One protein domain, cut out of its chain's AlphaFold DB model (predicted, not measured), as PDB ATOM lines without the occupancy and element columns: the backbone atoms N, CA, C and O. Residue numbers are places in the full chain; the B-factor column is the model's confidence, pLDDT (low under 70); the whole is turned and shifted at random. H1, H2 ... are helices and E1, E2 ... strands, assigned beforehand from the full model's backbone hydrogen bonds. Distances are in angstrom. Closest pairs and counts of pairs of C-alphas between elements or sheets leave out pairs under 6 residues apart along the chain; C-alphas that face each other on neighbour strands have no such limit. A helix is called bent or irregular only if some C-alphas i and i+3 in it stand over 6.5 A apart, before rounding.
ATOM      1  N   GLU A 119     -22.726  22.636  62.671       71.94
ATOM      2  CA  GLU A 119     -22.051  21.388  63.015       71.94
ATOM      3  C   GLU A 119     -21.342  20.827  61.777       71.94
ATOM      4  O   GLU A 119     -21.839  20.906  60.646       71.94
ATOM      5  N   ALA A 120     -20.142  20.280  61.973       76.31
ATOM      6  CA  ALA A 120     -19.447  19.575  60.909       76.31
ATOM      7  C   ALA A 120     -20.229  18.303  60.566       76.31
ATOM      8  O   ALA A 120     -20.514  17.487  61.441       76.31
ATOM      9  N   LEU A 121     -20.539  18.121  59.285       73.50
ATOM     10  CA  LEU A 121     -21.299  16.973  58.813       73.50
ATOM     11  C   LEU A 121     -20.606  15.658  59.207       73.50
ATOM     12  O   LEU A 121     -19.519  15.336  58.715       73.50
ATOM     13  N   SER A 122     -21.238  14.870  60.081       78.12
ATOM     14  CA  SER A 122     -20.701  13.566  60.456       78.12
ATOM     15  C   SER A 122     -20.870  12.582  59.305       78.12
ATOM     16  O   SER A 122     -21.922  12.485  58.668       78.12
ATOM     17  N   ARG A 123     -19.846  11.750  59.075       72.62
ATOM     18  CA  ARG A 123     -19.913  10.663  58.084       72.62
ATOM     19  C   ARG A 123     -21.107   9.734  58.337       72.62
ATOM     20  O   ARG A 123     -21.666   9.195  57.387       72.62
ATOM     21  N   LYS A 124     -21.510   9.566  59.604       78.69
ATOM     22  CA  LYS A 124     -22.656   8.729  59.991       78.69
ATOM     23  C   LYS A 124     -23.976   9.276  59.440       78.69
ATOM     24  O   LYS A 124     -24.769   8.495  58.913       78.69
ATOM     25  N   ASP A 125     -24.164  10.591  59.477       78.06
ATOM     26  CA  ASP A 125     -25.399  11.243  59.021       78.06
ATOM     27  C   ASP A 125     -25.565  11.107  57.507       78.06
ATOM     28  O   ASP A 125     -26.654  10.828  57.003       78.06
ATOM     29  N   LEU A 126     -24.446  11.178  56.782       81.19
ATOM     30  CA  LEU A 126     -24.409  10.944  55.344       81.19
ATOM     31  C   LEU A 126     -24.730   9.498  54.976       81.19
ATOM     32  O   LEU A 126     -25.572   9.272  54.112       81.19
ATOM     33  N   THR A 127     -24.103   8.511  55.627       78.44
ATOM     34  CA  THR A 127     -24.170   7.098  55.192       78.44
ATOM     35  C   THR A 127     -25.584   6.514  55.104       78.44
ATOM     36  O   THR A 127     -25.830   5.629  54.289       78.44
ATOM     37  N   ASN A 128     -26.538   7.029  55.885       81.38
ATOM     38  CA  ASN A 128     -27.928   6.560  55.866       81.38
ATOM     39  C   ASN A 128     -28.839   7.352  54.916       81.38
ATOM     40  O   ASN A 128     -29.999   6.972  54.701       81.38
ATOM     41  N   SER A 129     -28.339   8.431  54.319       82.12
ATOM     42  CA  SER A 129     -29.084   9.267  53.382       82.12
ATOM     43  C   SER A 129     -28.868   8.809  51.938       82.12
ATOM     44  O   SER A 129     -27.796   8.338  51.554       82.12
ATOM     45  N   TRP A 130     -29.917   8.884  51.121       81.44
ATOM     46  CA  TRP A 130     -29.750   8.781  49.673       81.44
ATOM     47  C   TRP A 130     -29.084  10.080  49.192       81.44
ATOM     48  O   TRP A 130     -29.493  11.139  49.666       81.44
ATOM     49  N   PRO A 131     -28.079  10.039  48.303       83.31
ATOM     50  CA  PRO A 131     -27.575   8.907  47.507       83.31
ATOM     51  C   PRO A 131     -26.413   8.112  48.147       83.31
ATOM     52  O   PRO A 131     -25.952   7.122  47.573       83.31
ATOM     53  N   PHE A 132     -25.952   8.491  49.340       84.38
ATOM     54  CA  PHE A 132     -24.733   7.974  49.986       84.38
ATOM     55  C   PHE A 132     -24.863   6.614  50.683       84.38
ATOM     56  O   PHE A 132     -23.867   6.094  51.178       84.38
ATOM     57  N   ARG A 133     -26.049   5.990  50.668       82.88
ATOM     58  CA  ARG A 133     -26.236   4.574  51.062       82.88
ATOM     59  C   ARG A 133     -25.403   3.597  50.226       82.88
ATOM     60  O   ARG A 133     -25.268   2.430  50.581       82.88
ATOM     61  N   ARG A 134     -24.922   4.048  49.068       81.31
ATOM     62  CA  ARG A 134     -24.065   3.291  48.154       81.31
ATOM     63  C   ARG A 134     -22.594   3.523  48.486       81.31
ATOM     64  O   ARG A 134     -22.249   4.465  49.194       81.31
ATOM     65  N   ASN A 135     -21.722   2.710  47.891       83.38
ATOM     66  CA  ASN A 135     -20.288   2.983  47.902       83.38
ATOM     67  C   ASN A 135     -20.048   4.384  47.326       83.38
ATOM     68  O   ASN A 135     -20.326   4.641  46.149       83.38
ATOM     69  N   SER A 136     -19.591   5.280  48.197       87.81
ATOM     70  CA  SER A 136     -19.324   6.678  47.896       87.81
ATOM     71  C   SER A 136     -17.878   7.019  48.233       87.81
ATOM     72  O   SER A 136     -17.314   6.524  49.212       87.81
ATOM     73  N   HIS A 137     -17.286   7.857  47.395       87.56
ATOM     74  CA  HIS A 137     -15.923   8.352  47.504       87.56
ATOM     75  C   HIS A 137     -15.952   9.881  47.490       87.56
ATOM     76  O   HIS A 137     -16.700  10.469  46.712       87.56
ATOM     77  N   VAL A 138     -15.172  10.534  48.351       89.75
ATOM     78  CA  VAL A 138     -15.054  12.001  48.355       89.75
ATOM     79  C   VAL A 138     -13.911  12.380  47.431       89.75
ATOM     80  O   VAL A 138     -12.781  11.954  47.652       89.75
ATOM     81  N   LEU A 139     -14.196  13.175  46.407       86.94
ATOM     82  CA  LEU A 139     -13.173  13.648  45.486       86.94
ATOM     83  C   LEU A 139     -12.312  14.725  46.167       86.94
ATOM     84  O   LEU A 139     -12.859  15.565  46.889       86.94
ATOM     85  N   PRO A 140     -10.990  14.760  45.921       85.56
ATOM     86  CA  PRO A 140     -10.073  15.737  46.512       85.56
ATOM     87  C   PRO A 140     -10.174  17.113  45.826       85.56
ATOM     88  O   PRO A 140      -9.176  17.696  45.407       85.56
ATOM     89  N   ILE A 141     -11.393  17.637  45.681       83.62
ATOM     90  CA  ILE A 141     -11.671  18.913  45.019       83.62
ATOM     91  C   ILE A 141     -11.947  19.962  46.087       83.62
ATOM     92  O   ILE A 141     -12.965  19.922  46.776       83.62
ATOM     93  N   TYR A 142     -11.042  20.928  46.198       84.06
ATOM     94  CA  TYR A 142     -11.128  22.003  47.180       84.06
ATOM     95  C   TYR A 142     -11.619  23.314  46.549       84.06
ATOM     96  O   TYR A 142     -11.625  23.501  45.325       84.06
ATOM     97  N   GLY A 143     -12.077  24.234  47.400       84.12
ATOM     98  CA  GLY A 143     -12.489  25.579  46.991       84.12
ATOM     99  C   GLY A 143     -13.792  25.652  46.189       84.12
ATOM    100  O   GLY A 143     -14.108  26.719  45.667       84.12
ATOM    101  N   LEU A 144     -14.550  24.554  46.068       84.12
ATOM    102  CA  LEU A 144     -15.938  24.610  45.602       84.12
ATOM    103  C   LEU A 144     -16.797  25.268  46.674       84.12
ATOM    104  O   LEU A 144     -16.740  24.879  47.842       84.12
ATOM    105  N   LYS A 145     -17.579  26.264  46.262       85.94
ATOM    106  CA  LYS A 145     -18.516  26.958  47.134       85.94
ATOM    107  C   LYS A 145     -19.919  26.873  46.562       85.94
ATOM    108  O   LYS A 145     -20.089  27.080  45.365       85.94
ATOM    109  N   SER A 146     -20.899  26.599  47.410       79.50
ATOM    110  CA  SER A 146     -22.317  26.690  47.061       79.50
ATOM    111  C   SER A 146     -22.756  28.158  46.928       79.50
ATOM    112  O   SER A 146     -21.988  29.070  47.264       79.50
ATOM    113  N   PRO A 147     -23.984  28.429  46.442       76.06
ATOM    114  CA  PRO A 147     -24.505  29.795  46.308       76.06
ATOM    115  C   PRO A 147     -24.494  30.614  47.613       76.06
ATOM    116  O   PRO A 147     -24.327  31.833  47.588       76.06
ATOM    117  N   ASP A 148     -24.603  29.944  48.760       77.44
ATOM    118  CA  ASP A 148     -24.489  30.507  50.114       77.44
ATOM    119  C   ASP A 148     -23.032  30.768  50.563       77.44
ATOM    120  O   ASP A 148     -22.793  31.265  51.664       77.44
ATOM    121  N   ARG A 149     -22.051  30.477  49.698       83.12
ATOM    122  CA  ARG A 149     -20.600  30.584  49.914       83.12
ATOM    123  C   ARG A 149     -20.012  29.581  50.912       83.12
ATOM    124  O   ARG A 149     -18.850  29.762  51.298       83.12
ATOM    125  N   THR A 150     -20.747  28.542  51.302       83.62
ATOM    126  CA  THR A 150     -20.199  27.463  52.135       83.62
ATOM    127  C   THR A 150     -19.367  26.497  51.295       83.62
ATOM    128  O   THR A 150     -19.559  26.378  50.087       83.62
ATOM    129  N   GLU A 151     -18.364  25.861  51.904       88.31
ATOM    130  CA  GLU A 151     -17.548  24.870  51.196       88.31
ATOM    131  C   GLU A 151     -18.367  23.615  50.906       88.31
ATOM    132  O   GLU A 151     -19.041  23.088  51.793       88.31
ATOM    133  N   VAL A 152     -18.250  23.108  49.682       90.06
ATOM    134  CA  VAL A 152     -18.956  21.910  49.228       90.06
ATOM    135  C   VAL A 152     -17.958  20.778  49.027       90.06
ATOM    136  O   VAL A 152     -16.937  20.941  48.359       90.06
ATOM    137  N   LEU A 153     -18.273  19.613  49.586       90.69
ATOM    138  CA  LEU A 153     -17.586  18.358  49.314       90.69
ATOM    139  C   LEU A 153     -18.267  17.661  48.141       90.69
ATOM    140  O   LEU A 153     -19.486  17.494  48.150       90.69
ATOM    141  N   ILE A 154     -17.487  17.220  47.154       90.75
ATOM    142  CA  ILE A 154     -18.020  16.433  46.040       90.75
ATOM    143  C   ILE A 154     -17.871  14.952  46.345       90.75
ATOM    144  O   ILE A 154     -16.774  14.417  46.488       90.75
ATOM    145  N   HIS A 155     -19.010  14.286  46.411       91.56
ATOM    146  CA  HIS A 155     -19.133  12.857  46.577       91.56
ATOM    147  C   HIS A 155     -19.431  12.209  45.231       91.56
ATOM    148  O   HIS A 155     -20.432  12.510  44.587       91.56
ATOM    149  N   MET A 156     -18.591  11.263  44.842       91.12
ATOM    150  CA  MET A 156     -18.835  10.347  43.744       91.12
ATOM    151  C   MET A 156     -19.498   9.083  44.287       91.12
ATOM    152  O   MET A 156     -18.929   8.394  45.135       91.12
ATOM    153  N   THR A 157     -20.685   8.742  43.802       90.69
ATOM    154  CA  THR A 157     -21.353   7.476  44.121       90.69
ATOM    155  C   THR A 157     -21.268   6.530  42.933       90.69
ATOM    156  O   THR A 157     -21.431   6.934  41.782       90.69
ATOM    157  N   ASN A 158     -21.039   5.242  43.200       89.00
ATOM    158  CA  ASN A 158     -21.047   4.218  42.158       89.00
ATOM    159  C   ASN A 158     -22.485   3.747  41.874       89.00
ATOM    160  O   ASN A 158     -23.202   3.284  42.771       89.00
ATOM    161  N   HIS A 159     -22.915   3.862  40.617       85.94
ATOM    162  CA  HIS A 159     -24.239   3.446  40.163       85.94
ATOM    163  C   HIS A 159     -24.227   2.242  39.221       85.94
ATOM    164  O   HIS A 159     -25.291   1.861  38.737       85.94
ATOM    165  N   GLY A 160     -23.091   1.582  39.019       74.81
ATOM    166  CA  GLY A 160     -22.968   0.403  38.172       74.81
ATOM    167  C   GLY A 160     -22.894  -0.919  38.944       74.81
ATOM    168  O   GLY A 160     -22.337  -0.995  40.033       74.81
ATOM    169  N   ASN A 161     -23.484  -1.962  38.361       62.47
ATOM    170  CA  ASN A 161     -23.647  -3.318  38.897       62.47
ATOM    171  C   ASN A 161     -24.423  -3.449  40.214       62.47
ATOM    172  O   ASN A 161     -23.881  -3.611  41.305       62.47
ATOM    173  N   ASN A 162     -25.744  -3.543  40.072       70.38
ATOM    174  CA  ASN A 162     -26.516  -4.374  40.986       70.38
ATOM    175  C   ASN A 162     -26.383  -5.832  40.497       70.38
ATOM    176  O   ASN A 162     -26.565  -6.045  39.299       70.38
ATOM    177  N   PRO A 163     -26.145  -6.837  41.361       70.75
ATOM    178  CA  PRO A 163     -26.144  -8.250  40.958       70.75
ATOM    179  C   PRO A 163     -27.383  -8.666  40.149       70.75
ATOM    180  O   PRO A 163     -27.320  -9.577  39.333       70.75
ATOM    181  N   LYS A 164     -28.513  -7.975  40.352       80.25
ATOM    182  CA  LYS A 164     -29.776  -8.210  39.638       80.25
ATOM    183  C   LYS A 164     -29.821  -7.637  38.217       80.25
ATOM    184  O   LYS A 164     -30.683  -8.031  37.442       80.25
ATOM    185  N   ARG A 165     -28.964  -6.668  37.885       78.50
ATOM    186  CA  ARG A 165     -28.913  -6.018  36.568       78.50
ATOM    187  C   ARG A 165     -27.463  -5.690  36.245       78.50
ATOM    188  O   ARG A 165     -26.962  -4.629  36.625       78.50
ATOM    189  N   LEU A 166     -26.823  -6.629  35.555       75.44
ATOM    190  CA  LEU A 166     -25.500  -6.426  34.986       75.44
ATOM    191  C   LEU A 166     -25.583  -5.291  33.973       75.44
ATOM    192  O   LEU A 166     -26.447  -5.291  33.095       75.44
ATOM    193  N   ARG A 167     -24.717  -4.301  34.149       82.56
ATOM    194  CA  ARG A 167     -24.593  -3.179  33.222       82.56
ATOM    195  C   ARG A 167     -23.372  -3.395  32.347       82.56
ATOM    196  O   ARG A 167     -22.400  -3.994  32.798       82.56
ATOM    197  N   THR A 168     -23.431  -2.946  31.103       80.06
ATOM    198  CA  THR A 168     -22.323  -3.074  30.148       80.06
ATOM    199  C   THR A 168     -21.627  -1.729  29.974       80.06
ATOM    200  O   THR A 168     -22.185  -0.692  30.323       80.06
ATOM    201  N   ALA A 169     -20.401  -1.721  29.450       75.94
ATOM    202  CA  ALA A 169     -19.760  -0.469  29.037       75.94
ATOM    203  C   ALA A 169     -20.544   0.200  27.886       75.94
ATOM    204  O   ALA A 169     -20.743   1.412  27.885       75.94
ATOM    205  N   ASP A 170     -21.105  -0.616  26.987       80.81
ATOM    206  CA  ASP A 170     -21.730  -0.182  25.729       80.81
ATOM    207  C   ASP A 170     -23.259   0.011  25.805       80.81
ATOM    208  O   ASP A 170     -23.961  -0.081  24.798       80.81
ATOM    209  N   GLY A 171     -23.825   0.226  26.996       82.38
ATOM    210  CA  GLY A 171     -25.275   0.389  27.166       82.38
ATOM    211  C   GLY A 171     -25.866   1.514  26.296       82.38
ATOM    212  O   GLY A 171     -25.210   2.520  26.036       82.38
ATOM    213  N   ALA A 172     -27.117   1.397  25.848       83.88
ATOM    214  CA  ALA A 172     -27.732   2.438  25.013       83.88
ATOM    215  C   ALA A 172     -27.943   3.757  25.781       83.88
ATOM    216  O   ALA A 172     -27.842   4.837  25.208       83.88
ATOM    217  N   THR A 173     -28.198   3.668  27.088       83.19
ATOM    218  CA  THR A 173     -28.406   4.824  27.967       83.19
ATOM    219  C   THR A 173     -27.407   4.836  29.122       83.19
ATOM    220  O   THR A 173     -26.845   3.802  29.486       83.19
ATOM    221  N   VAL A 174     -27.236   5.989  29.781       77.56
ATOM    222  CA  VAL A 174     -26.447   6.093  31.025       77.56
ATOM    223  C   VAL A 174     -26.933   5.077  32.069       77.56
ATOM    224  O   VAL A 174     -26.126   4.470  32.768       77.56
ATOM    225  N   LEU A 175     -28.243   4.812  32.138       81.94
ATOM    226  CA  LEU A 175     -28.830   3.842  33.068       81.94
ATOM    227  C   LEU A 175     -28.497   2.380  32.735       81.94
ATOM    228  O   LEU A 175     -28.570   1.532  33.629       81.94
ATOM    229  N   ASP A 176     -28.116   2.091  31.493       83.88
ATOM    230  CA  ASP A 176     -27.656   0.769  31.054       83.88
ATOM    231  C   ASP A 176     -26.150   0.583  31.239       83.88
ATOM    232  O   ASP A 176     -25.666  -0.550  31.216       83.88
ATOM    233  N   ARG A 177     -25.426   1.682  31.484       84.81
ATOM    234  CA  ARG A 177     -23.982   1.693  31.696       84.81
ATOM    235  C   ARG A 177     -23.588   1.709  33.162       84.81
ATOM    236  O   ARG A 177     -24.343   2.124  34.057       84.81
ATOM    237  N   PHE A 178     -22.359   1.268  33.408       85.62
ATOM    238  CA  PHE A 178     -21.645   1.693  34.603       85.62
ATOM    239  C   PHE A 178     -21.516   3.207  34.569       85.62
ATOM    240  O   PHE A 178     -20.938   3.772  33.647       85.62
ATOM    241  N   HIS A 179     -22.109   3.855  35.560       87.25
ATOM    242  CA  HIS A 179     -22.007   5.291  35.702       87.25
ATOM    243  C   HIS A 179     -21.810   5.663  37.155       87.25
ATOM    244  O   HIS A 179     -22.106   4.899  38.080       87.25
ATOM    245  N   TYR A 180     -21.327   6.875  37.317       87.88
ATOM    246  CA  TYR A 180     -21.075   7.534  38.568       87.88
ATOM    247  C   TYR A 180     -21.930   8.785  38.609       87.88
ATOM    248  O   TYR A 180     -22.178   9.420  37.581       87.88
ATOM    249  N   MET A 181     -22.422   9.107  39.796       90.38
ATOM    250  CA  MET A 181     -23.131  10.355  40.037       90.38
ATOM    251  C   MET A 181     -22.308  11.201  40.998       90.38
ATOM    252  O   MET A 181     -21.685  10.675  41.922       90.38
ATOM    253  N   PHE A 182     -22.301  12.506  40.757       90.38
ATOM    254  CA  PHE A 182     -21.515  13.479  41.500       90.38
ATOM    255  C   PHE A 182     -22.446  14.388  42.266       90.38
ATOM    256  O   PHE A 182     -23.253  15.110  41.680       90.38
ATOM    257  N   PHE A 183     -22.323  14.346  43.581       91.25
ATOM    258  CA  PHE A 183     -23.176  15.077  44.491       91.25
ATOM    259  C   PHE A 183     -22.345  16.042  45.312       91.25
ATOM    260  O   PHE A 183     -21.382  15.631  45.954       91.25
ATOM    261  N   GLY A 184     -22.724  17.312  45.326       91.06
ATOM    262  CA  GLY A 184     -22.162  18.268  46.260       91.06
ATOM    263  C   GLY A 184     -22.949  18.280  47.552       91.06
ATOM    264  O   GLY A 184     -24.181  18.320  47.541       91.06
ATOM    265  N   VAL A 185     -22.217  18.255  48.659       90.81
ATOM    266  CA  VAL A 185     -22.768  18.376  50.003       90.81
ATOM    267  C   VAL A 185     -22.052  19.502  50.745       90.81
ATOM    268  O   VAL A 185     -20.818  19.496  50.785       90.81
ATOM    269  N   PRO A 186     -22.779  20.454  51.354       88.75
ATOM    270  CA  PRO A 186     -22.189  21.439  52.243       88.75
ATOM    271  C   PRO A 186     -21.397  20.763  53.362       88.75
ATOM    272  O   PRO A 186     -21.857  19.813  53.997       88.75
ATOM    273  N   ARG A 187     -20.190  21.264  53.618       84.06
ATOM    274  CA  ARG A 187     -19.301  20.747  54.665       84.06
ATOM    275  C   ARG A 187     -19.857  20.981  56.071       84.06
ATOM    276  O   ARG A 187     -19.580  20.209  56.990       84.06
ATOM    277  N   MET A 188     -20.615  22.061  56.219       81.88
ATOM    278  CA  MET A 188     -21.236  22.477  57.465       81.88
ATOM    279  C   MET A 188     -22.747  22.370  57.310       81.88
ATOM    280  O   MET A 188     -23.295  22.862  56.322       81.88
ATOM    281  N   LEU A 189     -23.409  21.749  58.282       77.88
ATOM    282  CA  LEU A 189     -24.862  21.737  58.353       77.88
ATOM    283  C   LEU A 189     -25.348  22.717  59.401       77.88
ATOM    284  O   LEU A 189     -24.762  22.848  60.473       77.88
ATOM    285  N   GLU A 190     -26.468  23.355  59.095       80.69
ATOM    286  CA  GLU A 190     -27.262  24.001  60.124       80.69
ATOM    287  C   GLU A 190     -27.879  22.926  61.025       80.69
ATOM    288  O   GLU A 190     -28.494  21.971  60.534       80.69
ATOM    289  N   GLU A 191     -27.723  23.085  62.338       79.31
ATOM    290  CA  GLU A 191     -28.274  22.163  63.328       79.31
ATOM    291  C   GLU A 191     -29.772  21.892  63.089       79.31
ATOM    292  O   GLU A 191     -30.577  22.796  62.845       79.31
ATOM    293  N   GLY A 192     -30.154  20.612  63.117       82.44
ATOM    294  CA  GLY A 192     -31.535  20.170  62.910       82.44
ATOM    295  C   GLY A 192     -32.035  20.216  61.459       82.44
ATOM    296  O   GLY A 192     -33.155  19.768  61.199       82.44
ATOM    297  N   LYS A 193     -31.238  20.702  60.496       82.69
ATOM    298  CA  LYS A 193     -31.578  20.636  59.068       82.69
ATOM    299  C   LYS A 193     -30.966  19.405  58.407       82.69
ATOM    300  O   LYS A 193     -29.867  18.965  58.727       82.69
ATOM    301  N   LYS A 194     -31.694  18.842  57.440       82.38
ATOM    302  CA  LYS A 194     -31.160  17.770  56.590       82.38
ATOM    303  C   LYS A 194     -30.076  18.338  55.663       82.38
ATOM    304  O   LYS A 194     -30.232  19.469  55.199       82.38
ATOM    305  N   PRO A 195     -29.031  17.556  55.336       82.62
ATOM    306  CA  PRO A 195     -28.036  17.967  54.356       82.62
ATOM    307  C   PRO A 195     -28.701  18.254  53.014       82.62
ATOM    308  O   PRO A 195     -29.402  17.399  52.466       82.62
ATOM    309  N   GLN A 196     -28.469  19.450  52.475       84.56
ATOM    310  CA  GLN A 196     -28.832  19.741  51.098       84.56
ATOM    311  C   GLN A 196     -27.841  19.023  50.187       84.56
ATOM    312  O   GLN A 196     -26.635  19.241  50.271       84.56
ATOM    313  N   VAL A 197     -28.353  18.148  49.332       86.12
ATOM    314  CA  VAL A 197     -27.543  17.414  48.363       86.12
ATOM    315  C   VAL A 197     -27.867  17.958  46.983       86.12
ATOM    316  O   VAL A 197     -29.029  17.962  46.581       86.12
ATOM    317  N   VAL A 198     -26.848  18.416  46.263       85.56
ATOM    318  CA  VAL A 198     -26.989  18.941  44.900       85.56
ATOM    319  C   VAL A 198     -26.384  17.936  43.933       85.56
ATOM    320  O   VAL A 198     -25.244  17.516  44.118       85.56
ATOM    321  N   LEU A 199     -27.136  17.522  42.914       85.44
ATOM    322  CA  LEU A 199     -26.612  16.695  41.829       85.44
ATOM    323  C   LEU A 199     -25.882  17.596  40.835       85.44
ATOM    324  O   LEU A 199     -26.516  18.387  40.153       85.44
ATOM    325  N   TYR A 200     -24.566  17.438  40.732       83.38
ATOM    326  CA  TYR A 200     -23.751  18.186  39.776       83.38
ATOM    327  C   TYR A 200     -23.787  17.528  38.401       83.38
ATOM    328  O   TYR A 200     -23.888  18.201  37.379       83.38
ATOM    329  N   ARG A 201     -23.636  16.196  38.354       84.06
ATOM    330  CA  ARG A 201     -23.497  15.472  37.085       84.06
ATOM    331  C   ARG A 201     -23.654  13.963  37.251       84.06
ATOM    332  O   ARG A 201     -23.474  13.429  38.345       84.06
ATOM    333  N   ALA A 202     -23.885  13.268  36.141       85.69
ATOM    334  CA  ALA A 202     -23.575  11.851  35.999       85.69
ATOM    335  C   ALA A 202     -22.597  11.632  34.835       85.69
ATOM    336  O   ALA A 202     -22.704  12.296  33.807       85.69
ATOM    337  N   ALA A 203     -21.654  10.707  34.995       84.06
ATOM    338  CA  ALA A 203     -20.719  10.316  33.939       84.06
ATOM    339  C   ALA A 203     -20.577   8.794  33.897       84.06
ATOM    340  O   ALA A 203     -20.669   8.131  34.930       84.06
ATOM    341  N   ALA A 204     -20.360   8.238  32.708       83.00
ATOM    342  CA  ALA A 204     -20.125   6.814  32.513       83.00
ATOM    343  C   ALA A 204     -18.664   6.592  32.124       83.00
ATOM    344  O   ALA A 204     -18.210   7.151  31.134       83.00
ATOM    345  N   PHE A 205     -17.945   5.788  32.907       78.88
ATOM    346  CA  PHE A 205     -16.568   5.382  32.627       78.88
ATOM    347  C   PHE A 205     -16.296   3.992  33.207       78.88
ATOM    348  O   PHE A 205     -17.040   3.508  34.069       78.88
ATOM    349  N   GLU A 206     -15.239   3.335  32.729       78.88
ATOM    350  CA  GLU A 206     -14.885   1.991  33.178       78.88
ATOM    351  C   GLU A 206     -14.341   1.987  34.626       78.88
ATOM    352  O   GLU A 206     -13.495   2.814  34.976       78.88
ATOM    353  N   PRO A 207     -14.765   1.041  35.491       73.56
ATOM    354  CA  PRO A 207     -14.371   1.016  36.905       73.56
ATOM    355  C   PRO A 207     -12.871   0.831  37.171       73.56
ATOM    356  O   PRO A 207     -12.410   1.141  38.270       73.56
ATOM    357  N   GLY A 208     -12.117   0.302  36.200       76.81
ATOM    358  CA  GLY A 208     -10.680   0.039  36.333       76.81
ATOM    359  C   GLY A 208      -9.825   1.299  36.470       76.81
ATOM    360  O   GLY A 208      -8.708   1.216  36.970       76.81
ATOM    361  N   HIS A 209     -10.370   2.461  36.106       69.12
ATOM    362  CA  HIS A 209      -9.627   3.715  36.004       69.12
ATOM    363  C   HIS A 209      -9.956   4.719  37.111       69.12
ATOM    364  O   HIS A 209      -9.643   5.887  36.973       69.12
ATOM    365  N   LEU A 210     -10.564   4.315  38.233       68.25
ATOM    366  CA  LEU A 210     -11.036   5.261  39.263       68.25
ATOM    367  C   LEU A 210      -9.987   6.298  39.712       68.25
ATOM    368  O   LEU A 210     -10.299   7.481  39.769       68.25
ATOM    369  N   LEU A 211      -8.746   5.876  39.980       71.88
ATOM    370  CA  LEU A 211      -7.679   6.790  40.412       71.88
ATOM    371  C   LEU A 211      -7.161   7.690  39.281       71.88
ATOM    372  O   LEU A 211      -6.791   8.836  39.523       71.88
ATOM    373  N   GLU A 212      -7.132   7.179  38.052       71.94
ATOM    374  CA  GLU A 212      -6.781   7.970  36.868       71.94
ATOM    375  C   GLU A 212      -7.919   8.938  36.513       71.94
ATOM    376  O   GLU A 212      -7.686  10.065  36.100       71.94
ATOM    377  N   ASN A 213      -9.161   8.575  36.790       70.06
ATOM    378  CA  ASN A 213     -10.310   9.416  36.508       70.06
ATOM    379  C   ASN A 213     -10.484  10.507  37.562       70.06
ATOM    380  O   ASN A 213     -11.017  11.559  37.234       70.06
ATOM    381  N   ASP A 214     -10.014  10.316  38.800       74.19
ATOM    382  CA  ASP A 214     -10.117  11.333  39.852       74.19
ATOM    383  C   ASP A 214      -9.465  12.664  39.430       74.19
ATOM    384  O   ASP A 214     -10.033  13.728  39.686       74.19
ATOM    385  N   TRP A 215      -8.308  12.632  38.749       72.88
ATOM    386  CA  TRP A 215      -7.642  13.858  38.288       72.88
ATOM    387  C   TRP A 215      -8.312  14.463  37.054       72.88
ATOM    388  O   TRP A 215      -8.446  15.686  36.982       72.88
ATOM    389  N   GLU A 216      -8.747  13.643  36.094       73.94
ATOM    390  CA  GLU A 216      -9.462  14.127  34.905       73.94
ATOM    391  C   GLU A 216     -10.790  14.756  35.284       73.94
ATOM    392  O   GLU A 216     -11.138  15.843  34.831       73.94
ATOM    393  N   LEU A 217     -11.498  14.110  36.199       74.19
ATOM    394  CA  LEU A 217     -12.762  14.570  36.719       74.19
ATOM    395  C   LEU A 217     -12.598  15.828  37.574       74.19
ATOM    396  O   LEU A 217     -13.421  16.740  37.477       74.19
ATOM    397  N   ALA A 218     -11.534  15.916  38.379       72.50
ATOM    398  CA  ALA A 218     -11.207  17.140  39.101       72.50
ATOM    399  C   ALA A 218     -10.954  18.305  38.133       72.50
ATOM    400  O   ALA A 218     -11.547  19.369  38.314       72.50
ATOM    401  N   LYS A 219     -10.160  18.091  37.071       76.50
ATOM    402  CA  LYS A 219      -9.933  19.095  36.013       76.50
ATOM    403  C   LYS A 219     -11.223  19.469  35.298       76.50
ATOM    404  O   LYS A 219     -11.486  20.643  35.058       76.50
ATOM    405  N   PHE A 220     -12.050  18.482  34.984       73.38
ATOM    406  CA  PHE A 220     -13.324  18.686  34.316       73.38
ATOM    407  C   PHE A 220     -14.277  19.546  35.166       73.38
ATOM    408  O   PHE A 220     -14.846  20.527  34.685       73.38
ATOM    409  N   LEU A 221     -14.405  19.232  36.458       72.75
ATOM    410  CA  LEU A 221     -15.207  20.022  37.392       72.75
ATOM    411  C   LEU A 221     -14.606  21.417  37.610       72.75
ATOM    412  O   LEU A 221     -15.344  22.395  37.718       72.75
ATOM    413  N   GLU A 222     -13.285  21.554  37.612       72.81
ATOM    414  CA  GLU A 222     -12.622  22.856  37.668       72.81
ATOM    415  C   GLU A 222     -12.912  23.716  36.427       72.81
ATOM    416  O   GLU A 222     -13.246  24.894  36.566       72.81
ATOM    417  N   HIS A 223     -12.913  23.129  35.228       71.31
ATOM    418  CA  HIS A 223     -13.340  23.822  34.011       71.31
ATOM    419  C   HIS A 223     -14.809  24.257  34.076       71.31
ATOM    420  O   HIS A 223     -15.135  25.368  33.658       71.31
ATOM    421  N   SER A 224     -15.690  23.447  34.673       65.75
ATOM    422  CA  SER A 224     -17.092  23.845  34.859       65.75
ATOM    423  C   SER A 224     -17.257  25.048  35.802       65.75
ATOM    424  O   SER A 224     -18.105  25.902  35.546       65.75
ATOM    425  N   LYS A 225     -16.378  25.214  36.810       65.44
ATOM    426  CA  LYS A 225     -16.329  26.446  37.628       65.44
ATOM    427  C   LYS A 225     -15.989  27.668  36.774       65.44
ATOM    428  O   LYS A 225     -16.592  28.729  36.935       65.44
ATOM    429  N   ALA A 226     -14.992  27.530  35.897       58.75
ATOM    430  CA  ALA A 226     -14.502  28.620  35.057       58.75
ATOM    431  C   ALA A 226     -15.554  29.076  34.036       58.75
ATOM    432  O   ALA A 226     -15.653  30.267  33.743       58.75
ATOM    433  N   ALA A 227     -16.388  28.146  33.568       56.84
ATOM    434  CA  ALA A 227     -17.472  28.426  32.637       56.84
ATOM    435  C   ALA A 227     -18.603  29.288  33.234       56.84
ATOM    436  O   ALA A 227     -19.498  29.688  32.495       56.84
ATOM    437  N   ARG A 228     -18.589  29.595  34.547       52.56
ATOM    438  CA  ARG A 228     -19.689  30.284  35.257       52.56
ATOM    439  C   ARG A 228     -21.058  29.658  34.996       52.56
ATOM    440  O   ARG A 228     -22.076  30.323  35.184       52.56
TER     441      ARG A 228
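What this domain is: This is residues 119 to 228 of the 231 residues of the protein "Conserved hypothetical Ustilaginaceae-specific protein" of Sporisorium reilianum (strain SRZ2) (UniProt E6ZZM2). A twisted sheet of four antiparallel strands, E1, E2, E3 and E5, makes the body, and the long, kinked helix H2 only grazes it. The long loop of residues 159 to 179 reaches beyond one end of the sheet, while E4, into which E3 runs on, lies beyond the other end, with the first printed residues paired to it; the short helix H1 is off the sheet. The printed part has 110 residues, with two named helices and five named strands in the order H1 E1 E2 E3 E4 E5 H2, and the sheet's order is E1, E2, E3, E5. The class is mixed, helices and strands, though named elements hold 51 of the 110 residues, under half. The whole is compact, with a radius of gyration of the C-alphas of 14.8 A and spans of 42 by 33 by 22 A.

Where its parts are: In the sheet, E2 is residues 152 to 158, 19.2 A from first to last C-alpha, and E3 is residues 180 to 186, 19.5 A. E1 is residues 136 to 138, 6.8 A, and E5 is residues 198 to 203, 15.3 A. E4 is residues 188 to 190, 6.8 A. H1 is residues 123 to 127, 6.3 A, with C-alpha 123 at (-19.913, 10.663, 58.084). H2 is residues 207 to 226, 27.7 A, with C-alpha 226 at (-14.502, 28.620, 35.057).

How they stand to each other: E1, E2 and E3 form a meander, each strand the antiparallel neighbour of the one before; E1 and E2 are a hairpin, as are E2 and E3. The directions of E1 and E2 stand at 147 degrees, with N 137 and O 156 within hydrogen-bond range at 2.8 A. E2 and E3 stand at 154 degrees, with N 155 and O 183 at 2.8 A. E3 and E5 are antiparallel at 159 degrees, with N 182 and O 201 at 2.8 A. E1 and E5 are the edge strands, and from edge to edge the strands' lines turn by 74 degrees. H2 is on the sheet but only grazes it, with its residues 207 to 221. H2 has a kink of 58 degrees near residue 214 and is irregular, with C-alphas 208 and 211 8.4 A apart. H1 is not on the sheet and is apart from H2. E3 runs on into E4 at 62 degrees across a break of 1 residue. E4 pairs with no named strand, but residues 119 to 120 pair antiparallel with its residues 188 to 189. H1 has its O i to N i+4 pair within hydrogen-bond range; H2 has 12 of 16.

The domain as a whole: The two C-alphas farthest apart are those of Asp 170 and Glu 191, at 44.2 A. The printed part has no cut. The links E1 to E2, of 13 residues, and E2 to E3, of 21 residues, are long. The mean pLDDT of the printed part is 80.2; it is under 70 at residue 161, residues 209 to 210 and residues 224 to 228.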